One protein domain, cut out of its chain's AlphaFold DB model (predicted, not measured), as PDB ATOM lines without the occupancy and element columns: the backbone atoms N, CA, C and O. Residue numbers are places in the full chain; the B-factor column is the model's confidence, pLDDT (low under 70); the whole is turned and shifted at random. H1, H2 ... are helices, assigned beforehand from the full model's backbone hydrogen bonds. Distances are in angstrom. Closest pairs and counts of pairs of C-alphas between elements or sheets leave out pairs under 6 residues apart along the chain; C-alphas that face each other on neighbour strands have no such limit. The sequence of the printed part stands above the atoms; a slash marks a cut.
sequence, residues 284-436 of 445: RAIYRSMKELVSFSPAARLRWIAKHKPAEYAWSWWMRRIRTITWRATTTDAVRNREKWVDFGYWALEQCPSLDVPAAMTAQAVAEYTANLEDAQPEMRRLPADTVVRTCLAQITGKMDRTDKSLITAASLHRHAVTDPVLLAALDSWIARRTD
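This is residues 284 to 436 of the 445 residues of an uncharacterized protein of Kibdelosporangium aridum (UniProt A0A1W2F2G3). Helix H6 runs through the middle, with the hairpin H3-H4 packed on one side and the hairpin H7-H8 on the other. H1 crosses H3 at one end of the row, with H2 beyond H4, and H9 crosses H7 and H8 at the other end. The printed part has 153 residues with nine named helices, H1 to H9 in chain order, and no named strand: all helix. It is compact, radius of gyration of the C-alphas 16.2 A, spanning 45 by 37 by 24 A.

Find C-alpha 284 at (-19.184, -17.480, 33.647), where H1 begins and runs to 293. Next come H2, 298 to 308; H3, 314 to 330, 24.3 A long; H4, 338 to 350; H5, 352 to 355; and H6, 359 to 376, 25.5 A. Then find H7, 385 to 393; H8, 402 to 412; and H9, 421 to 435, 20.7 A, ending at C-alpha 435, (-34.960, -17.559, -3.068).

Look first at Tyr 287 and Thr 324, the closest C-alphas of H1 and H3, 6.4 A apart: these helices touch about perpendicular, at 80 degrees, H3 with residues 321 to 325 alone. H2 touches no helix but is near H4. H3, H4 and H6 form an up-and-down bundle, each running against the one before. H6, the hub, touches five helices, among them H8, closest at C-alphas 364 and 407, 5.5 A. H5 touches H3, closest at C-alphas 355 and 315, 5.2 A. H9 touches H8 at a steep tilt of 46 degrees, closest at C-alphas 431 and 408, 6.6 A. Every O i to N i+4 pair is within hydrogen-bond range in H1, H2, H4, H6, H7, H8 and H9, and 12 of 13 in H3; H5 is too short for one.

The farthest C-alphas, of Ala 300 and Asp 436, are 48.5 A apart. The printed part has no cut, no link is long, and no printed residue is under 70 in pLDDT.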
ATOM      1  N   ARG A 284     -19.676 -18.519  32.726       88.44
ATOM      2  CA  ARG A 284     -19.184 -17.480  33.647       88.44
ATOM      3  C   ARG A 284     -17.660 -17.404  33.676       88.44
ATOM      4  O   ARG A 284     -17.116 -16.301  33.776       88.44
ATOM      5  N   ALA A 285     -16.970 -18.540  33.577       91.12
ATOM      6  CA  ALA A 285     -15.514 -18.591  33.511       91.12
ATOM      7  C   ALA A 285     -15.001 -17.998  32.190       91.12
ATOM      8  O   ALA A 285     -14.103 -17.150  32.205       91.12
ATOM      9  N   ILE A 286     -15.633 -18.354  31.064       92.38
ATOM     10  CA  ILE A 286     -15.327 -17.770  29.748       92.38
ATOM     11  C   ILE A 286     -15.504 -16.252  29.801       92.38
ATOM     12  O   ILE A 286     -14.563 -15.510  29.509       92.38
ATOM     13  N   TYR A 287     -16.661 -15.775  30.260       92.94
ATOM     14  CA  TYR A 287     -16.939 -14.346  30.375       92.94
ATOM     15  C   TYR A 287     -15.914 -13.607  31.245       92.94
ATOM     16  O   TYR A 287     -15.416 -12.552  30.846       92.94
ATOM     17  N   ARG A 288     -15.550 -14.163  32.409       94.38
ATOM     18  CA  ARG A 288     -14.538 -13.566  33.294       94.38
ATOM     19  C   ARG A 288     -13.200 -13.399  32.577       94.38
ATOM     20  O   ARG A 288     -12.629 -12.315  32.629       94.38
ATOM     21  N   SER A 289     -12.751 -14.427  31.856       94.88
ATOM     22  CA  SER A 289     -11.497 -14.358  31.100       94.88
ATOM     23  C   SER A 289     -11.539 -13.282  30.007       94.88
ATOM     24  O   SER A 289     -10.620 -12.475  29.898       94.88
ATOM     25  N   MET A 290     -12.638 -13.177  29.254       96.31
ATOM     26  CA  MET A 290     -12.779 -12.155  28.210       96.31
ATOM     27  C   MET A 290     -12.825 -10.738  28.795       96.31
ATOM     28  O   MET A 290     -12.245  -9.811  28.228       96.31
ATOM     29  N   LYS A 291     -13.447 -10.572  29.970       95.50
ATOM     30  CA  LYS A 291     -13.484  -9.299  30.704       95.50
ATOM     31  C   LYS A 291     -12.100  -8.844  31.171       95.50
ATOM     32  O   LYS A 291     -11.869  -7.644  31.286       95.50
ATOM     33  N   GLU A 292     -11.180  -9.761  31.434       95.50
ATOM     34  CA  GLU A 292      -9.784  -9.410  31.709       95.50
ATOM     35  C   GLU A 292      -9.054  -9.040  30.408       95.50
ATOM     36  O   GLU A 292      -8.427  -7.980  30.320       95.50
ATOM     37  N   LEU A 293      -9.219  -9.852  29.356       97.00
ATOM     38  CA  LEU A 293      -8.542  -9.669  28.066       97.00
ATOM     39  C   LEU A 293      -8.899  -8.379  27.332       97.00
ATOM     40  O   LEU A 293      -8.044  -7.827  26.633       97.00
ATOM     41  N   VAL A 294     -10.114  -7.852  27.497       96.94
ATOM     42  CA  VAL A 294     -10.492  -6.570  26.878       96.94
ATOM     43  C   VAL A 294      -9.561  -5.432  27.323       96.94
ATOM     44  O   VAL A 294      -9.303  -4.512  26.550       96.94
ATOM     45  N   SER A 295      -8.966  -5.523  28.519       95.81
ATOM     46  CA  SER A 295      -8.020  -4.523  29.039       95.81
ATOM     47  C   SER A 295      -6.557  -4.798  28.667       95.81
ATOM     48  O   SER A 295      -5.691  -3.971  28.944       95.81
ATOM     49  N   PHE A 296      -6.254  -5.947  28.059       97.69
ATOM     50  CA  PHE A 296      -4.893  -6.309  27.664       97.69
ATOM     51  C   PHE A 296      -4.477  -5.594  26.374       97.69
ATOM     52  O   PHE A 296      -5.306  -5.303  25.511       97.69
ATOM     53  N   SER A 297      -3.169  -5.378  26.206       96.88
ATOM     54  CA  SER A 297      -2.608  -4.976  24.913       96.88
ATOM     55  C   SER A 297      -2.726  -6.115  23.886       96.88
ATOM     56  O   SER A 297      -2.746  -7.285  24.284       96.88
ATOM     57  N   PRO A 298      -2.726  -5.825  22.568       96.19
ATOM     58  CA  PRO A 298      -2.791  -6.860  21.532       96.19
ATOM     59  C   PRO A 298      -1.747  -7.975  21.716       96.19
ATOM     60  O   PRO A 298      -2.083  -9.156  21.697       96.19
ATOM     61  N   ALA A 299      -0.495  -7.618  22.023       97.44
ATOM     62  CA  ALA A 299       0.570  -8.593  22.267       97.44
ATOM     63  C   ALA A 299       0.316  -9.476  23.505       97.44
ATOM     64  O   ALA A 299       0.651 -10.661  23.505       97.44
ATOM     65  N   ALA A 300      -0.271  -8.924  24.572       98.19
ATOM     66  CA  ALA A 300      -0.626  -9.700  25.758       98.19
ATOM     67  C   ALA A 300      -1.799 -10.656  25.491       98.19
ATOM     68  O   ALA A 300      -1.773 -11.787  25.978       98.19
ATOM     69  N   ARG A 301      -2.778 -10.250  24.671       98.19
ATOM     70  CA  ARG A 301      -3.877 -11.126  24.234       98.19
ATOM     71  C   ARG A 301      -3.359 -12.304  23.405       98.19
ATOM     72  O   ARG A 301      -3.730 -13.437  23.688       98.19
ATOM     73  N   LEU A 302      -2.439 -12.070  22.465       98.00
ATOM     74  CA  LEU A 302      -1.814 -13.143  21.676       98.00
ATOM     75  C   LEU A 302      -1.064 -14.156  22.552       98.00
ATOM     76  O   LEU A 302      -1.233 -15.361  22.386       98.00
ATOM     77  N   ARG A 303      -0.288 -13.685  23.541       98.31
ATOM     78  CA  ARG A 303       0.368 -14.580  24.515       98.31
ATOM     79  C   ARG A 303      -0.639 -15.384  25.330       98.31
ATOM     80  O   ARG A 303      -0.399 -16.555  25.615       98.31
ATOM     81  N   TRP A 304      -1.758 -14.769  25.711       98.00
ATOM     82  CA  TRP A 304      -2.821 -15.475  26.415       98.00
ATOM     83  C   TRP A 304      -3.444 -16.565  25.540       98.00
ATOM     84  O   TRP A 304      -3.591 -17.687  26.018       98.00
ATOM     85  N   ILE A 305      -3.737 -16.274  24.268       97.00
ATOM     86  CA  ILE A 305      -4.263 -17.260  23.314       97.00
ATOM     87  C   ILE A 305      -3.288 -18.429  23.178       97.00
ATOM     88  O   ILE A 305      -3.689 -19.572  23.367       97.00
ATOM     89  N   ALA A 306      -2.004 -18.153  22.940       96.88
ATOM     90  CA  ALA A 306      -0.981 -19.190  22.802       96.88
ATOM     91  C   ALA A 306      -0.880 -20.104  24.035       96.88
ATOM     92  O   ALA A 306      -0.603 -21.290  23.895       96.88
ATOM     93  N   LYS A 307      -1.128 -19.561  25.234       97.25
ATOM     94  CA  LYS A 307      -1.101 -20.316  26.492       97.25
ATOM     95  C   LYS A 307      -2.354 -21.171  26.729       97.25
ATOM     96  O   LYS A 307      -2.240 -22.204  27.378       97.25
ATOM     97  N   HIS A 308      -3.532 -20.721  26.293       95.12
ATOM     98  CA  HIS A 308      -4.814 -21.326  26.694       95.12
ATOM     99  C   HIS A 308      -5.562 -22.033  25.565       95.12
ATOM    100  O   HIS A 308      -6.554 -22.707  25.851       95.12
ATOM    101  N   LYS A 309      -5.150 -21.860  24.303       93.88
ATOM    102  CA  LYS A 309      -5.789 -22.574  23.201       93.88
ATOM    103  C   LYS A 309      -5.571 -24.086  23.371       93.88
ATOM    104  O   LYS A 309      -4.463 -24.496  23.726       93.88
ATOM    105  N   PRO A 310      -6.601 -24.912  23.141       92.25
ATOM    106  CA  PRO A 310      -6.447 -26.358  23.142       92.25
ATOM    107  C   PRO A 310      -5.608 -26.803  21.937       92.25
ATOM    108  O   PRO A 310      -5.479 -26.072  20.951       92.25
ATOM    109  N   ALA A 311      -5.027 -28.001  22.028       89.75
ATOM    110  CA  ALA A 311      -4.285 -28.600  20.919       89.75
ATOM    111  C   ALA A 311      -5.215 -28.980  19.756       89.75
ATOM    112  O   ALA A 311      -4.878 -28.753  18.598       89.75
ATOM    113  N   GLU A 312      -6.403 -29.495  20.076       87.69
ATOM    114  CA  GLU A 312      -7.452 -29.847  19.120       87.69
ATOM    115  C   GLU A 312      -8.617 -28.861  19.221       87.69
ATOM    116  O   GLU A 312      -8.880 -28.303  20.286       87.69
ATOM    117  N   TYR A 313      -9.325 -28.647  18.110       85.81
ATOM    118  CA  TYR A 313     -10.507 -27.777  18.053       85.81
ATOM    119  C   TYR A 313     -10.252 -26.319  18.494       85.81
ATOM    120  O   TYR A 313     -11.140 -25.639  19.011       85.81
ATOM    121  N   ALA A 314      -9.038 -25.802  18.266       91.25
ATOM    122  CA  ALA A 314      -8.682 -24.420  18.601       91.25
ATOM    123  C   ALA A 314      -9.612 -23.386  17.938       91.25
ATOM    124  O   ALA A 314      -9.983 -22.395  18.574       91.25
ATOM    125  N   TRP A 315     -10.031 -23.637  16.694       91.56
ATOM    126  CA  TRP A 315     -10.963 -22.775  15.968       91.56
ATOM    127  C   TRP A 315     -12.312 -22.652  16.693       91.56
ATOM    128  O   TRP A 315     -12.838 -21.552  16.861       91.56
ATOM    129  N   SER A 316     -12.856 -23.764  17.188       87.31
ATOM    130  CA  SER A 316     -14.190 -23.812  17.785       87.31
ATOM    131  C   SER A 316     -14.184 -23.223  19.200       87.31
ATOM    132  O   SER A 316     -15.010 -22.367  19.539       87.31
ATOM    133  N   TRP A 317     -13.137 -23.539  19.969       91.75
ATOM    134  CA  TRP A 317     -12.792 -22.887  21.232       91.75
ATOM    135  C   TRP A 317     -12.730 -21.360  21.101       91.75
ATOM    136  O   TRP A 317     -13.198 -20.636  21.995       91.75
ATOM    137  N   TRP A 318     -12.163 -20.859  20.000       94.81
ATOM    138  CA  TRP A 318     -12.055 -19.426  19.741       94.81
ATOM    139  C   TRP A 318     -13.389 -18.805  19.343       94.81
ATOM    140  O   TRP A 318     -13.776 -17.782  19.908       94.81
ATOM    141  N   MET A 319     -14.144 -19.453  18.457       92.62
ATOM    142  CA  MET A 319     -15.470 -18.981  18.052       92.62
ATOM    143  C   MET A 319     -16.433 -18.870  19.237       92.62
ATOM    144  O   MET A 319     -17.187 -17.899  19.331       92.62
ATOM    145  N   ARG A 320     -16.358 -19.790  20.210       90.88
ATOM    146  CA  ARG A 320     -17.116 -19.680  21.467       90.88
ATOM    147  C   ARG A 320     -16.787 -18.395  22.234       90.88
ATOM    148  O   ARG A 320     -17.692 -17.750  22.758       90.88
ATOM    149  N   ARG A 321     -15.512 -18.002  22.282       94.25
ATOM    150  CA  ARG A 321     -15.049 -16.772  22.950       94.25
ATOM    151  C   ARG A 321     -15.445 -15.523  22.178       94.25
ATOM    152  O   ARG A 321     -15.930 -14.582  22.800       94.25
ATOM    153  N   ILE A 322     -15.322 -15.540  20.849       95.62
ATOM    154  CA  ILE A 322     -15.818 -14.464  19.981       95.62
ATOM    155  C   ILE A 322     -17.297 -14.211  20.264       95.62
ATOM    156  O   ILE A 322     -17.648 -13.070  20.526       95.62
ATOM    157  N   ARG A 323     -18.144 -15.250  20.323       92.62
ATOM    158  CA  ARG A 323     -19.575 -15.091  20.649       92.62
ATOM    159  C   ARG A 323     -19.803 -14.398  21.993       92.62
ATOM    160  O   ARG A 323     -20.659 -13.528  22.085       92.62
ATOM    161  N   THR A 324     -19.034 -14.736  23.031       92.94
ATOM    162  CA  THR A 324     -19.117 -14.040  24.329       92.94
ATOM    163  C   THR A 324     -18.688 -12.573  24.227       92.94
ATOM    164  O   THR A 324     -19.322 -11.711  24.835       92.94
ATOM    165  N   ILE A 325     -17.624 -12.277  23.471       96.12
ATOM    166  CA  ILE A 325     -17.127 -10.908  23.257       96.12
ATOM    167  C   ILE A 325     -18.162 -10.078  22.492       96.12
ATOM    168  O   ILE A 325     -18.532  -8.997  22.950       96.12
ATOM    169  N   THR A 326     -18.649 -10.587  21.358       96.00
ATOM    170  CA  THR A 326     -19.592  -9.878  20.488       96.00
ATOM    171  C   THR A 326     -20.944  -9.701  21.164       96.00
ATOM    172  O   THR A 326     -21.450  -8.585  21.173       96.00
ATOM    173  N   TRP A 327     -21.470 -10.726  21.847       94.31
ATOM    174  CA  TRP A 327     -22.689 -10.599  22.653       94.31
ATOM    175  C   TRP A 327     -22.559  -9.507  23.717       94.31
ATOM    176  O   TRP A 327     -23.471  -8.704  23.913       94.31
ATOM    177  N   ARG A 328     -21.404  -9.416  24.391       94.88
ATOM    178  CA  ARG A 328     -21.186  -8.359  25.383       94.88
ATOM    179  C   ARG A 328     -21.092  -6.970  24.749       94.88
ATOM    180  O   ARG A 328     -21.482  -6.003  25.394       94.88
ATOM    181  N   ALA A 329     -20.586  -6.862  23.525       96.44
ATOM    182  CA  ALA A 329     -20.545  -5.603  22.788       96.44
ATOM    183  C   ALA A 329     -21.931  -5.170  22.271       96.44
ATOM    184  O   ALA A 329     -22.171  -3.968  22.160       96.44
ATOM    185  N   THR A 330     -22.848  -6.111  22.018       95.75
ATOM    186  CA  THR A 330     -24.164  -5.854  21.402       95.75
ATOM    187  C   THR A 330     -25.357  -6.012  22.348       95.75
ATOM    188  O   THR A 330     -26.479  -5.787  21.921       95.75
ATOM    189  N   THR A 331     -25.176  -6.387  23.620       93.19
ATOM    190  CA  THR A 331     -26.300  -6.427  24.581       93.19
ATOM    191  C   THR A 331     -26.924  -5.039  24.769       93.19
ATOM    192  O   THR A 331     -26.209  -4.038  24.759       93.19
ATOM    193  N   THR A 332     -28.232  -4.954  24.989       86.44
ATOM    194  CA  THR A 332     -28.935  -3.691  25.277       86.44
ATOM    195  C   THR A 332     -28.623  -3.139  26.674       86.44
ATOM    196  O   THR A 332     -28.757  -1.939  26.906       86.44
ATOM    197  N   ASP A 333     -28.127  -3.977  27.593       90.44
ATOM    198  CA  ASP A 333     -27.754  -3.581  28.957       90.44
ATOM    199  C   ASP A 333     -26.662  -2.505  28.996       90.44
ATOM    200  O   ASP A 333     -25.784  -2.456  28.142       90.44
ATOM    201  N   ALA A 334     -26.588  -1.709  30.066       87.62
ATOM    202  CA  ALA A 334     -25.454  -0.804  30.263       87.62
ATOM    203  C   ALA A 334     -24.120  -1.579  30.405       87.62
ATOM    204  O   ALA A 334     -23.880  -2.309  31.374       87.62
ATOM    205  N   VAL A 335     -23.204  -1.383  29.450       91.19
ATOM    206  CA  VAL A 335     -21.861  -1.986  29.435       91.19
ATOM    207  C   VAL A 335     -20.816  -0.890  29.603       91.19
ATOM    208  O   VAL A 335     -20.667  -0.013  28.758       91.19
ATOM    209  N   ARG A 336     -20.041  -0.949  30.691       91.31
ATOM    210  CA  ARG A 336     -18.914  -0.032  30.903       91.31
ATOM    211  C   ARG A 336     -17.826  -0.265  29.848       91.31
ATOM    212  O   ARG A 336     -17.384  -1.402  29.680       91.31
ATOM    213  N   ASN A 337     -17.333   0.820  29.249       92.38
ATOM    214  CA  ASN A 337     -16.308   0.819  28.198       92.38
ATOM    215  C   ASN A 337     -16.695  -0.064  26.995       92.38
ATOM    216  O   ASN A 337     -15.903  -0.903  26.552       92.38
ATOM    217  N   ARG A 338     -17.944   0.045  26.525       95.62
ATOM    218  CA  ARG A 338     -18.471  -0.755  25.411       95.62
ATOM    219  C   ARG A 338     -17.617  -0.622  24.154       95.62
ATOM    220  O   ARG A 338     -17.358  -1.625  23.503       95.62
ATOM    221  N   GLU A 339     -17.091   0.564  23.875       96.94
ATOM    222  CA  GLU A 339     -16.186   0.836  22.757       96.94
ATOM    223  C   GLU A 339     -14.964  -0.098  22.750       96.94
ATOM    224  O   GLU A 339     -14.577  -0.620  21.708       96.94
ATOM    225  N   LYS A 340     -14.421  -0.433  23.930       96.88
ATOM    226  CA  LYS A 340     -13.309  -1.390  24.038       96.88
ATOM    227  C   LYS A 340     -13.732  -2.815  23.714       96.88
ATOM    228  O   LYS A 340     -12.929  -3.570  23.175       96.88
ATOM    229  N   TRP A 341     -14.962  -3.195  24.059       97.69
ATOM    230  CA  TRP A 341     -15.529  -4.482  23.657       97.69
ATOM    231  C   TRP A 341     -15.774  -4.530  22.152       97.69
ATOM    232  O   TRP A 341     -15.488  -5.558  21.543       97.69
ATOM    233  N   VAL A 342     -16.209  -3.414  21.555       98.06
ATOM    234  CA  VAL A 342     -16.393  -3.291  20.106       98.06
ATOM    235  C   VAL A 342     -15.087  -3.570  19.370       98.06
ATOM    236  O   VAL A 342     -15.013  -4.505  18.567       98.06
ATOM    237  N   ASP A 343     -14.036  -2.830  19.727       97.75
ATOM    238  CA  ASP A 343     -12.703  -2.996  19.147       97.75
ATOM    239  C   ASP A 343     -12.104  -4.373  19.450       97.75
ATOM    240  O   ASP A 343     -11.440  -4.966  18.601       97.75
ATOM    241  N   PHE A 344     -12.353  -4.920  20.644       98.06
ATOM    242  CA  PHE A 344     -11.899  -6.264  20.993       98.06
ATOM    243  C   PHE A 344     -12.597  -7.349  20.164       98.06
ATOM    244  O   PHE A 344     -11.935  -8.307  19.777       98.06
ATOM    245  N   GLY A 345     -13.882  -7.187  19.843       98.06
ATOM    246  CA  GLY A 345     -14.622  -8.097  18.967       98.06
ATOM    247  C   GLY A 345     -14.039  -8.148  17.557       98.06
ATOM    248  O   GLY A 345     -13.738  -9.236  17.066       98.06
ATOM    249  N   TYR A 346     -13.792  -6.989  16.939       98.44
ATOM    250  CA  TYR A 346     -13.156  -6.939  15.618       98.44
ATOM    251  C   TYR A 346     -11.723  -7.476  15.648       98.44
ATOM    252  O   TYR A 346     -11.382  -8.327  14.831       98.44
ATOM    253  N   TRP A 347     -10.922  -7.090  16.647       98.25
ATOM    254  CA  TRP A 347      -9.583  -7.651  16.833       98.25
ATOM    255  C   TRP A 347      -9.611  -9.180  16.975       98.25
ATOM    256  O   TRP A 347      -8.748  -9.865  16.431       98.25
ATOM    257  N   ALA A 348     -10.587  -9.732  17.701       98.25
ATOM    258  CA  ALA A 348     -10.700 -11.171  17.913       98.25
ATOM    259  C   ALA A 348     -11.058 -11.920  16.619       98.25
ATOM    260  O   ALA A 348     -10.495 -12.985  16.359       98.25
ATOM    261  N   LEU A 349     -11.937 -11.339  15.797       98.12
ATOM    262  CA  LEU A 349     -12.277 -11.841  14.462       98.12
ATOM    263  C   LEU A 349     -11.077 -11.778  13.503       98.12
ATOM    264  O   LEU A 349     -10.866 -12.710  12.733       98.12
ATOM    265  N   GLU A 350     -10.227 -10.752  13.594       98.00
ATOM    266  CA  GLU A 350      -8.974 -10.674  12.823       98.00
ATOM    267  C   GLU A 350      -7.985 -11.800  13.172       98.00
ATOM    268  O   GLU A 350      -7.134 -12.144  12.354       98.00
ATOM    269  N   GLN A 351      -8.088 -12.406  14.363       98.00
ATOM    270  CA  GLN A 351      -7.211 -13.516  14.764       98.00
ATOM    271  C   GLN A 351      -7.675 -14.883  14.244       98.00
ATOM    272  O   GLN A 351      -6.918 -15.849  14.353       98.00
ATOM    273  N   CYS A 352      -8.882 -14.980  13.678       97.56
ATOM    274  CA  CYS A 352      -9.467 -16.229  13.190       97.56
ATOM    275  C   CYS A 352      -8.533 -17.046  12.270       97.56
ATOM    276  O   CYS A 352      -8.368 -18.239  12.537       97.56
ATOM    277  N   PRO A 353      -7.842 -16.451  11.271       96.44
ATOM    278  CA  PRO A 353      -6.927 -17.203  10.408       96.44
ATOM    279  C   PRO A 353      -5.762 -17.864  11.161       96.44
ATOM    280  O   PRO A 353      -5.325 -18.942  10.787       96.44
ATOM    281  N   SER A 354      -5.272 -17.255  12.249       95.44
ATOM    282  CA  SER A 354      -4.166 -17.805  13.060       95.44
ATOM    283  C   SER A 354      -4.571 -18.985  13.959       95.44
ATOM    284  O   SER A 354      -3.726 -19.601  14.614       95.44
ATOM    285  N   LEU A 355      -5.875 -19.256  14.029       95.06
ATOM    286  CA  LEU A 355      -6.503 -20.301  14.835       95.06
ATOM    287  C   LEU A 355      -7.270 -21.293  13.954       95.06
ATOM    288  O   LEU A 355      -8.133 -22.001  14.465       95.06
ATOM    289  N   ASP A 356      -6.963 -21.316  12.652       94.62
ATOM    290  CA  ASP A 356      -7.531 -22.228  11.657       94.62
ATOM    291  C   ASP A 356      -9.066 -22.159  11.558       94.62
ATOM    292  O   ASP A 356      -9.731 -23.119  11.171       94.62
ATOM    293  N   VAL A 357      -9.657 -21.009  11.907       94.50
ATOM    294  CA  VAL A 357     -11.090 -20.775  11.709       94.50
ATOM    295  C   VAL A 357     -11.356 -20.605  10.208       94.50
ATOM    296  O   VAL A 357     -10.706 -19.764   9.575       94.50
ATOM    297  N   PRO A 358     -12.333 -21.325   9.625       94.75
ATOM    298  CA  PRO A 358     -12.664 -21.184   8.212       94.75
ATOM    299  C   PRO A 358     -12.991 -19.735   7.821       94.75
ATOM    300  O   PRO A 358     -13.708 -19.020   8.529       94.75
ATOM    301  N   ALA A 359     -12.504 -19.307   6.655       97.38
ATOM    302  CA  ALA A 359     -12.699 -17.943   6.163       97.38
ATOM    303  C   ALA A 359     -14.188 -17.596   5.969       97.38
ATOM    304  O   ALA A 359     -14.618 -16.522   6.385       97.38
ATOM    305  N   ALA A 360     -14.993 -18.533   5.454       96.06
ATOM    306  CA  ALA A 360     -16.450 -18.400   5.363       96.06
ATOM    307  C   ALA A 360     -17.110 -18.134   6.730       96.06
ATOM    308  O   ALA A 360     -17.905 -17.209   6.875       96.06
ATOM    309  N   MET A 361     -16.719 -18.888   7.763       94.31
ATOM    310  CA  MET A 361     -17.242 -18.714   9.122       94.31
ATOM    311  C   MET A 361     -16.846 -17.356   9.714       94.31
ATOM    312  O   MET A 361     -17.649 -16.707  10.381       94.31
ATOM    313  N   THR A 362     -15.623 -16.902   9.438       97.19
ATOM    314  CA  THR A 362     -15.148 -15.578   9.863       97.19
ATOM    315  C   THR A 362     -15.927 -14.463   9.169       97.19
ATOM    316  O   THR A 362     -16.385 -13.539   9.836       97.19
ATOM    317  N   ALA A 363     -16.129 -14.564   7.852       98.38
ATOM    318  CA  ALA A 363     -16.901 -13.598   7.072       98.38
ATOM    319  C   ALA A 363     -18.347 -13.487   7.581       98.38
ATOM    320  O   ALA A 363     -18.826 -12.381   7.833       98.38
ATOM    321  N   GLN A 364     -19.005 -14.628   7.813       96.94
ATOM    322  CA  GLN A 364     -20.334 -14.680   8.419       96.94
ATOM    323  C   GLN A 364     -20.351 -13.991   9.793       96.94
ATOM    324  O   GLN A 364     -21.170 -13.105  10.025       96.94
ATOM    325  N   ALA A 365     -19.423 -14.342  10.690       96.50
ATOM    326  CA  ALA A 365     -19.387 -13.786  12.042       96.50
ATOM    327  C   ALA A 365     -19.114 -12.271  12.063       96.50
ATOM    328  O   ALA A 365     -19.697 -11.553  12.875       96.50
ATOM    329  N   VAL A 366     -18.266 -11.764  11.159       98.50
ATOM    330  CA  VAL A 366     -18.042 -10.319  10.970       98.50
ATOM    331  C   VAL A 366     -19.333  -9.621  10.540       98.50
ATOM    332  O   VAL A 366     -19.659  -8.554  11.070       98.50
ATOM    333  N   ALA A 367     -20.066 -10.209   9.595       98.25
ATOM    334  CA  ALA A 367     -21.301  -9.638   9.080       98.25
ATOM    335  C   ALA A 367     -22.415  -9.626  10.135       98.25
ATOM    336  O   ALA A 367     -23.007  -8.574  10.378       98.25
ATOM    337  N   GLU A 368     -22.638 -10.740  10.830       96.31
ATOM    338  CA  GLU A 368     -23.607 -10.826  11.928       96.31
ATOM    339  C   GLU A 368     -23.260  -9.861  13.063       96.31
ATOM    340  O   GLU A 368     -24.124  -9.140  13.557       96.31
ATOM    341  N   TYR A 369     -21.987  -9.789  13.460       97.94
ATOM    342  CA  TYR A 369     -21.560  -8.873  14.512       97.94
ATOM    343  C   TYR A 369     -21.794  -7.408  14.132       97.94
ATOM    344  O   TYR A 369     -22.303  -6.631  14.938       97.94
ATOM    345  N   THR A 370     -21.473  -7.039  12.892       98.25
ATOM    346  CA  THR A 370     -21.673  -5.674  12.394       98.25
ATOM    347  C   THR A 370     -23.161  -5.312  12.323       98.25
ATOM    348  O   THR A 370     -23.521  -4.191  12.677       98.25
ATOM    349  N   ALA A 371     -24.028  -6.254  11.935       97.00
ATOM    350  CA  ALA A 371     -25.481  -6.056  11.921       97.00
ATOM    351  C   ALA A 371     -26.056  -5.939  13.343       97.00
ATOM    352  O   ALA A 371     -26.853  -5.048  13.620       97.00
ATOM    353  N   ASN A 372     -25.584  -6.767  14.278       96.12
ATOM    354  CA  ASN A 372     -25.993  -6.683  15.680       96.12
ATOM    355  C   ASN A 372     -25.560  -5.359  16.332       96.12
ATOM    356  O   ASN A 372     -26.286  -4.826  17.167       96.12
ATOM    357  N   LEU A 373     -24.394  -4.810  15.965       97.38
ATOM    358  CA  LEU A 373     -23.986  -3.469  16.396       97.38
ATOM    359  C   LEU A 373     -24.897  -2.390  15.809       97.38
ATOM    360  O   LEU A 373     -25.257  -1.470  16.527       97.38
ATOM    361  N   GLU A 374     -25.286  -2.500  14.538       96.75
ATOM    362  CA  GLU A 374     -26.240  -1.567  13.929       96.75
ATOM    363  C   GLU A 374     -27.578  -1.550  14.669       96.75
ATOM    364  O   GLU A 374     -28.101  -0.476  14.953       96.75
ATOM    365  N   ASP A 375     -28.103  -2.731  14.989       94.88
ATOM    366  CA  ASP A 375     -29.413  -2.865  15.616       94.88
ATOM    367  C   ASP A 375     -29.385  -2.439  17.085       94.88
ATOM    368  O   ASP A 375     -30.249  -1.692  17.536       94.88
ATOM    369  N   ALA A 376     -28.391  -2.898  17.845       95.06
ATOM    370  CA  ALA A 376     -28.381  -2.681  19.284       95.06
ATOM    371  C   ALA A 376     -27.660  -1.398  19.707       95.06
ATOM    372  O   ALA A 376     -27.981  -0.873  20.769       95.06
ATOM    373  N   GLN A 377     -26.646  -0.944  18.963       95.88
ATOM    374  CA  GLN A 377     -25.699   0.114  19.363       95.88
ATOM    375  C   GLN A 377     -25.281   0.975  18.151       95.88
ATOM    376  O   GLN A 377     -24.103   0.989  17.766       95.88
ATOM    377  N   PRO A 378     -26.235   1.659  17.491       95.44
ATOM    378  CA  PRO A 378     -26.028   2.300  16.188       95.44
ATOM    379  C   PRO A 378     -24.927   3.374  16.171       95.44
ATOM    380  O   PRO A 378     -24.371   3.662  15.106       95.44
ATOM    381  N   GLU A 379     -24.605   3.952  17.331       95.44
ATOM    382  CA  GLU A 379     -23.553   4.948  17.538       95.44
ATOM    383  C   GLU A 379     -22.132   4.362  17.546       95.44
ATOM    384  O   GLU A 379     -21.153   5.100  17.422       95.44
ATOM    385  N   MET A 380     -22.000   3.042  17.702       96.69
ATOM    386  CA  MET A 380     -20.705   2.376  17.756       96.69
ATOM    387  C   MET A 380     -20.064   2.269  16.370       96.69
ATOM    388  O   MET A 380     -20.730   2.161  15.336       96.69
ATOM    389  N   ARG A 381     -18.724   2.256  16.353       96.00
ATOM    390  CA  ARG A 381     -17.944   2.049  15.130       96.00
ATOM    391  C   ARG A 381     -18.285   0.693  14.514       96.00
ATOM    392  O   ARG A 381     -18.244  -0.331  15.191       96.00
ATOM    393  N   ARG A 382     -18.530   0.698  13.206       97.12
ATOM    394  CA  ARG A 382     -18.834  -0.481  12.390       97.12
ATOM    395  C   ARG A 382     -17.922  -0.532  11.168       97.12
ATOM    396  O   ARG A 382     -17.364   0.490  10.762       97.12
ATOM    397  N   LEU A 383     -17.758  -1.718  10.592       98.06
ATOM    398  CA  LEU A 383     -17.136  -1.853   9.275       98.06
ATOM    399  C   LEU A 383     -18.095  -1.347   8.181       98.06
ATOM    400  O   LEU A 383     -19.306  -1.504   8.333       98.06
ATOM    401  N   PRO A 384     -17.586  -0.768   7.076       98.44
ATOM    402  CA  PRO A 384     -18.427  -0.384   5.945       98.44
ATOM    403  C   PRO A 384     -19.175  -1.586   5.353       98.44
ATOM    404  O   PRO A 384     -18.576  -2.651   5.176       98.44
ATOM    405  N   ALA A 385     -20.448  -1.396   4.991       98.56
ATOM    406  CA  ALA A 385     -21.294  -2.438   4.402       98.56
ATOM    407  C   ALA A 385     -20.653  -3.067   3.154       98.56
ATOM    408  O   ALA A 385     -20.590  -4.290   3.053       98.56
ATOM    409  N   ASP A 386     -20.070  -2.255   2.265       98.81
ATOM    410  CA  ASP A 386     -19.375  -2.736   1.064       98.81
ATOM    411  C   ASP A 386     -18.232  -3.708   1.395       98.81
ATOM    412  O   ASP A 386     -18.044  -4.715   0.713       98.81
ATOM    413  N   THR A 387     -17.474  -3.442   2.464       98.62
ATOM    414  CA  THR A 387     -16.393  -4.327   2.922       98.62
ATOM    415  C   THR A 387     -16.954  -5.645   3.446       98.62
ATOM    416  O   THR A 387     -16.446  -6.714   3.100       98.62
ATOM    417  N   VAL A 388     -18.008  -5.581   4.261       98.69
ATOM    418  CA  VAL A 388     -18.650  -6.759   4.857       98.69
ATOM    419  C   VAL A 388     -19.256  -7.653   3.773       98.69
ATOM    420  O   VAL A 388     -18.909  -8.831   3.686       98.69
ATOM    421  N   VAL A 389     -20.084  -7.084   2.892       98.81
ATOM    422  CA  VAL A 389     -20.751  -7.813   1.804       98.81
ATOM    423  C   VAL A 389     -19.727  -8.435   0.859       98.81
ATOM    424  O   VAL A 389     -19.816  -9.625   0.568       98.81
ATOM    425  N   ARG A 390     -18.703  -7.683   0.432       98.75
ATOM    426  CA  ARG A 390     -17.647  -8.213  -0.447       98.75
ATOM    427  C   ARG A 390     -16.910  -9.392   0.186       98.75
ATOM    428  O   ARG A 390     -16.620 -10.363  -0.507       98.75
ATOM    429  N   THR A 391     -16.644  -9.323   1.490       98.56
ATOM    430  CA  THR A 391     -15.986 -10.407   2.228       98.56
ATOM    431  C   THR A 391     -16.856 -11.663   2.262       98.56
ATOM    432  O   THR A 391     -16.339 -12.750   2.027       98.56
ATOM    433  N   CYS A 392     -18.170 -11.533   2.479       98.75
ATOM    434  CA  CYS A 392     -19.095 -12.667   2.416       98.75
ATOM    435  C   CYS A 392     -19.185 -13.268   1.007       98.75
ATOM    436  O   CYS A 392     -19.017 -14.475   0.852       98.75
ATOM    437  N   LEU A 393     -19.405 -12.440  -0.022       98.69
ATOM    438  CA  LEU A 393     -19.560 -12.919  -1.400       98.69
ATOM    439  C   LEU A 393     -18.297 -13.620  -1.922       98.69
ATOM    440  O   LEU A 393     -18.407 -14.588  -2.666       98.69
ATOM    441  N   ALA A 394     -17.107 -13.188  -1.492       98.50
ATOM    442  CA  ALA A 394     -15.842 -13.831  -1.849       98.50
ATOM    443  C   ALA A 394     -15.693 -15.268  -1.308       98.50
ATOM    444  O   ALA A 394     -14.788 -15.980  -1.735       98.50
ATOM    445  N   GLN A 395     -16.537 -15.681  -0.355       98.44
ATOM    446  CA  GLN A 395     -16.522 -17.020   0.237       98.44
ATOM    447  C   GLN A 395     -17.612 -17.944  -0.323       98.44
ATOM    448  O   GLN A 395     -17.626 -19.125   0.017       98.44
ATOM    449  N   ILE A 396     -18.514 -17.435  -1.172       98.25
ATOM    450  CA  ILE A 396     -19.574 -18.244  -1.780       98.25
ATOM    451  C   ILE A 396     -18.972 -19.131  -2.871       98.25
ATOM    452  O   ILE A 396     -18.321 -18.654  -3.800       98.25
ATOM    453  N   THR A 397     -19.225 -20.431  -2.771       97.12
ATOM    454  CA  THR A 397     -18.692 -21.443  -3.694       97.12
ATOM    455  C   THR A 397     -19.612 -21.711  -4.885       97.12
ATOM    456  O   THR A 397     -19.168 -22.211  -5.918       97.12
ATOM    457  N   GLY A 398     -20.900 -21.383  -4.752       94.62
ATOM    458  CA  GLY A 398     -21.930 -21.612  -5.759       94.62
ATOM    459  C   GLY A 398     -22.595 -22.984  -5.682       94.62
ATOM    460  O   GLY A 398     -23.447 -23.273  -6.531       94.62
ATOM    461  N   LYS A 399     -22.254 -23.792  -4.670       92.31
ATOM    462  CA  LYS A 399     -22.895 -25.078  -4.362       92.31
ATOM    463  C   LYS A 399     -24.291 -24.907  -3.766       92.31
ATOM    464  O   LYS A 399     -25.097 -25.822  -3.873       92.31
ATOM    465  N   MET A 400     -24.576 -23.744  -3.172       91.75
ATOM    466  CA  MET A 400     -25.819 -23.472  -2.439       91.75
ATOM    467  C   MET A 400     -26.045 -24.446  -1.268       91.75
ATOM    468  O   MET A 400     -27.177 -24.793  -0.925       91.75
ATOM    469  N   ASP A 401     -24.954 -24.882  -0.640       88.44
ATOM    470  CA  ASP A 401     -24.996 -25.618   0.621       88.44
ATOM    471  C   ASP A 401     -25.335 -24.687   1.802       88.44
ATOM    472  O   ASP A 401     -25.581 -23.484   1.639       88.44
ATOM    473  N   ARG A 402     -25.363 -25.231   3.023       87.44
ATOM    474  CA  ARG A 402     -25.676 -24.448   4.226       87.44
ATOM    475  C   ARG A 402     -24.704 -23.282   4.441       87.44
ATOM    476  O   ARG A 402     -25.131 -22.236   4.923       87.44
ATOM    477  N   THR A 403     -23.434 -23.428   4.064       90.62
ATOM    478  CA  THR A 403     -22.421 -22.374   4.221       90.62
ATOM    479  C   THR A 403     -22.676 -21.226   3.251       90.62
ATOM    480  O   THR A 403     -22.747 -20.075   3.683       90.62
ATOM    481  N   ASP A 404     -22.882 -21.530   1.965       94.25
ATOM    482  CA  ASP A 404     -23.240 -20.532   0.947       94.25
ATOM    483  C   ASP A 404     -24.517 -19.782   1.355       94.25
ATOM    484  O   ASP A 404     -24.558 -18.550   1.323       94.25
ATOM    485  N   LYS A 405     -25.542 -20.513   1.815       93.25
ATOM    486  CA  LYS A 405     -26.775 -19.926   2.350       93.25
ATOM    487  C   LYS A 405     -26.448 -18.971   3.507       93.25
ATOM    488  O   LYS A 405     -26.713 -17.773   3.405       93.25
ATOM    489  N   SER A 406     -25.815 -19.430   4.584       92.06
ATOM    490  CA  SER A 406     -25.512 -18.565   5.737       92.06
ATOM    491  C   SER A 406     -24.733 -17.293   5.361       92.06
ATOM    492  O   SER A 406     -25.040 -16.221   5.882       92.06
ATOM    493  N   LEU A 407     -23.796 -17.369   4.409       96.75
ATOM    494  CA  LEU A 407     -23.083 -16.200   3.881       96.75
ATOM    495  C   LEU A 407     -24.011 -15.209   3.165       96.75
ATOM    496  O   LEU A 407     -23.906 -14.005   3.401       96.75
ATOM    497  N   ILE A 408     -24.929 -15.696   2.324       97.56
ATOM    498  CA  ILE A 408     -25.916 -14.855   1.629       97.56
ATOM    499  C   ILE A 408     -26.837 -14.168   2.641       97.56
ATOM    500  O   ILE A 408     -27.064 -12.962   2.527       97.56
ATOM    501  N   THR A 409     -27.331 -14.890   3.655       95.56
ATOM    502  CA  THR A 409     -28.155 -14.294   4.726       95.56
ATOM    503  C   THR A 409     -27.384 -13.201   5.448       95.56
ATOM    504  O   THR A 409     -27.876 -12.081   5.562       95.56
ATOM    505  N   ALA A 410     -26.165 -13.499   5.902       96.50
ATOM    506  CA  ALA A 410     -25.370 -12.558   6.678       96.50
ATOM    507  C   ALA A 410     -25.005 -11.303   5.865       96.50
ATOM    508  O   ALA A 410     -25.059 -10.195   6.396       96.50
ATOM    509  N   ALA A 411     -24.707 -11.449   4.569       98.25
ATOM    510  CA  ALA A 411     -24.490 -10.322   3.663       98.25
ATOM    511  C   ALA A 411     -25.764  -9.487   3.451       98.25
ATOM    512  O   ALA A 411     -25.701  -8.259   3.429       98.25
ATOM    513  N   SER A 412     -26.925 -10.139   3.346       97.44
ATOM    514  CA  SER A 412     -28.217  -9.474   3.116       97.44
ATOM    515  C   SER A 412     -28.610  -8.526   4.251       97.44
ATOM    516  O   SER A 412     -29.289  -7.534   3.993       97.44
ATOM    517  N   LEU A 413     -28.113  -8.754   5.475       96.94
ATOM    518  CA  LEU A 413     -28.296  -7.838   6.612       96.94
ATOM    519  C   LEU A 413     -27.725  -6.432   6.358       96.94
ATOM    520  O   LEU A 413     -28.128  -5.481   7.017       96.94
ATOM    521  N   HIS A 414     -26.796  -6.292   5.410       98.25
ATOM    522  CA  HIS A 414     -26.116  -5.030   5.095       98.25
ATOM    523  C   HIS A 414     -26.585  -4.408   3.780       98.25
ATOM    524  O   HIS A 414     -26.086  -3.352   3.393       98.25
ATOM    525  N   ARG A 415     -27.535  -5.046   3.082       97.81
ATOM    526  CA  ARG A 415     -27.981  -4.665   1.733       97.81
ATOM    527  C   ARG A 415     -28.412  -3.198   1.638       97.81
ATOM    528  O   ARG A 415     -28.123  -2.549   0.637       97.81
ATOM    529  N   HIS A 416     -29.081  -2.669   2.664       97.44
ATOM    530  CA  HIS A 416     -29.593  -1.290   2.712       97.44
ATOM    531  C   HIS A 416     -28.498  -0.219   2.711       97.44
ATOM    532  O   HIS A 416     -28.780   0.928   2.374       97.44
ATOM    533  N   ALA A 417     -27.274  -0.578   3.099       97.81
ATOM    534  CA  ALA A 417     -26.155   0.343   3.262       97.81
ATOM    535  C   ALA A 417     -25.042   0.143   2.217       97.81
ATOM    536  O   ALA A 417     -24.005   0.802   2.307       97.81
ATOM    537  N   VAL A 418     -25.235  -0.748   1.235       98.62
ATOM    538  CA  VAL A 418     -24.267  -0.965   0.149       98.62
ATOM    539  C   VAL A 418     -24.259   0.239  -0.793       98.62
ATOM    540  O   VAL A 418     -25.301   0.626  -1.320       98.62
ATOM    541  N   THR A 419     -23.081   0.819  -1.027       98.56
ATOM    542  CA  THR A 419     -22.904   2.005  -1.882       98.56
ATOM    543  C   THR A 419     -22.360   1.685  -3.271       98.56
ATOM    544  O   THR A 419     -22.630   2.427  -4.216       98.56
ATOM    545  N   ASP A 420     -21.630   0.578  -3.424       98.56
ATOM    546  CA  ASP A 420     -21.148   0.083  -4.717       98.56
ATOM    547  C   ASP A 420     -22.289  -0.619  -5.493       98.56
ATOM    548  O   ASP A 420     -22.724  -1.706  -5.097       98.56
ATOM    549  N   PRO A 421     -22.774  -0.056  -6.621       98.44
ATOM    550  CA  PRO A 421     -23.900  -0.623  -7.362       98.44
ATOM    551  C   PRO A 421     -23.579  -1.981  -8.003       98.44
ATOM    552  O   PRO A 421     -24.481  -2.803  -8.168       98.44
ATOM    553  N   VAL A 422     -22.313  -2.249  -8.345       98.62
ATOM    554  CA  VAL A 422     -21.901  -3.545  -8.907       98.62
ATOM    555  C   VAL A 422     -21.953  -4.615  -7.822       98.62
ATOM    556  O   VAL A 422     -22.426  -5.727  -8.061       98.62
ATOM    557  N   LEU A 423     -21.511  -4.269  -6.611       98.75
ATOM    558  CA  LEU A 423     -21.584  -5.161  -5.459       98.75
ATOM    559  C   LEU A 423     -23.034  -5.445  -5.049       98.75
ATOM    560  O   LEU A 423     -23.364  -6.598  -4.774       98.75
ATOM    561  N   LEU A 424     -23.897  -4.424  -5.048       98.69
ATOM    562  CA  LEU A 424     -25.322  -4.586  -4.753       98.69
ATOM    563  C   LEU A 424     -26.000  -5.522  -5.764       98.69
ATOM    564  O   LEU A 424     -26.685  -6.455  -5.358       98.69
ATOM    565  N   ALA A 425     -25.746  -5.338  -7.063       98.62
ATOM    566  CA  ALA A 425     -26.281  -6.218  -8.103       98.62
ATOM    567  C   ALA A 425     -25.797  -7.673  -7.950       98.62
ATOM    568  O   ALA A 425     -26.567  -8.614  -8.151       98.62
ATOM    569  N   ALA A 426     -24.534  -7.872  -7.558       98.69
ATOM    570  CA  ALA A 426     -23.997  -9.202  -7.282       98.69
ATOM    571  C   ALA A 426     -24.676  -9.858  -6.067       98.69
ATOM    572  O   ALA A 426     -25.034 -11.034  -6.133       98.69
ATOM    573  N   LEU A 427     -24.886  -9.108  -4.979       98.62
ATOM    574  CA  LEU A 427     -25.625  -9.590  -3.810       98.62
ATOM    575  C   LEU A 427     -27.071  -9.957  -4.181       98.62
ATOM    576  O   LEU A 427     -27.525 -11.047  -3.840       98.62
ATOM    577  N   ASP A 428     -27.759  -9.099  -4.933       98.44
ATOM    578  CA  ASP A 428     -29.139  -9.325  -5.375       98.44
ATOM    579  C   ASP A 428     -29.281 -10.581  -6.238       98.44
ATOM    580  O   ASP A 428     -30.240 -11.335  -6.078       98.44
ATOM    581  N   SER A 429     -28.305 -10.861  -7.104       98.25
ATOM    582  CA  SER A 429     -28.284 -12.096  -7.894       98.25
ATOM    583  C   SER A 429     -28.186 -13.348  -7.012       98.25
ATOM    584  O   SER A 429     -28.887 -14.333  -7.260       98.25
ATOM    585  N   TRP A 430     -27.372 -13.312  -5.953       98.19
ATOM    586  CA  TRP A 430     -27.275 -14.419  -4.998       98.19
ATOM    587  C   TRP A 430     -28.532 -14.580  -4.147       98.19
ATOM    588  O   TRP A 430     -28.965 -15.713  -3.927       98.19
ATOM    589  N   ILE A 431     -29.140 -13.473  -3.708       97.19
ATOM    590  CA  ILE A 431     -30.432 -13.491  -3.011       97.19
ATOM    591  C   ILE A 431     -31.485 -14.132  -3.915       97.19
ATOM    592  O   ILE A 431     -32.125 -15.092  -3.495       97.19
ATOM    593  N   ALA A 432     -31.601 -13.679  -5.167       95.62
ATOM    594  CA  ALA A 432     -32.551 -14.224  -6.131       95.62
ATOM    595  C   ALA A 432     -32.367 -15.737  -6.297       95.62
ATOM    596  O   ALA A 432     -33.323 -16.483  -6.107       95.62
ATOM    597  N   ARG A 433     -31.128 -16.197  -6.532       95.12
ATOM    598  CA  ARG A 433     -30.809 -17.627  -6.668       95.12
ATOM    599  C   ARG A 433     -31.143 -18.429  -5.412       95.12
ATOM    600  O   ARG A 433     -31.623 -19.549  -5.524       95.12
ATOM    601  N   ARG A 434     -30.891 -17.886  -4.219       93.75
ATOM    602  CA  ARG A 434     -31.262 -18.546  -2.961       93.75
ATOM    603  C   ARG A 434     -32.779 -18.667  -2.820       93.75
ATOM    604  O   ARG A 434     -33.272 -19.673  -2.324       93.75
ATOM    605  N   THR A 435     -33.501 -17.619  -3.199       92.12
ATOM    606  CA  THR A 435     -34.960 -17.559  -3.068       92.12
ATOM    607  C   THR A 435     -35.697 -18.216  -4.229       92.12
ATOM    608  O   THR A 435     -36.924 -18.291  -4.176       92.12
ATOM    609  N   ASP A 436     -34.991 -18.717  -5.247       91.38
ATOM    610  CA  ASP A 436     -35.552 -19.462  -6.381       91.38
ATOM    611  C   ASP A 436     -35.938 -20.892  -5.970       91.38
ATOM    612  O   ASP A 436     -35.459 -21.903  -6.478       91.38
TER     613      ASP A 436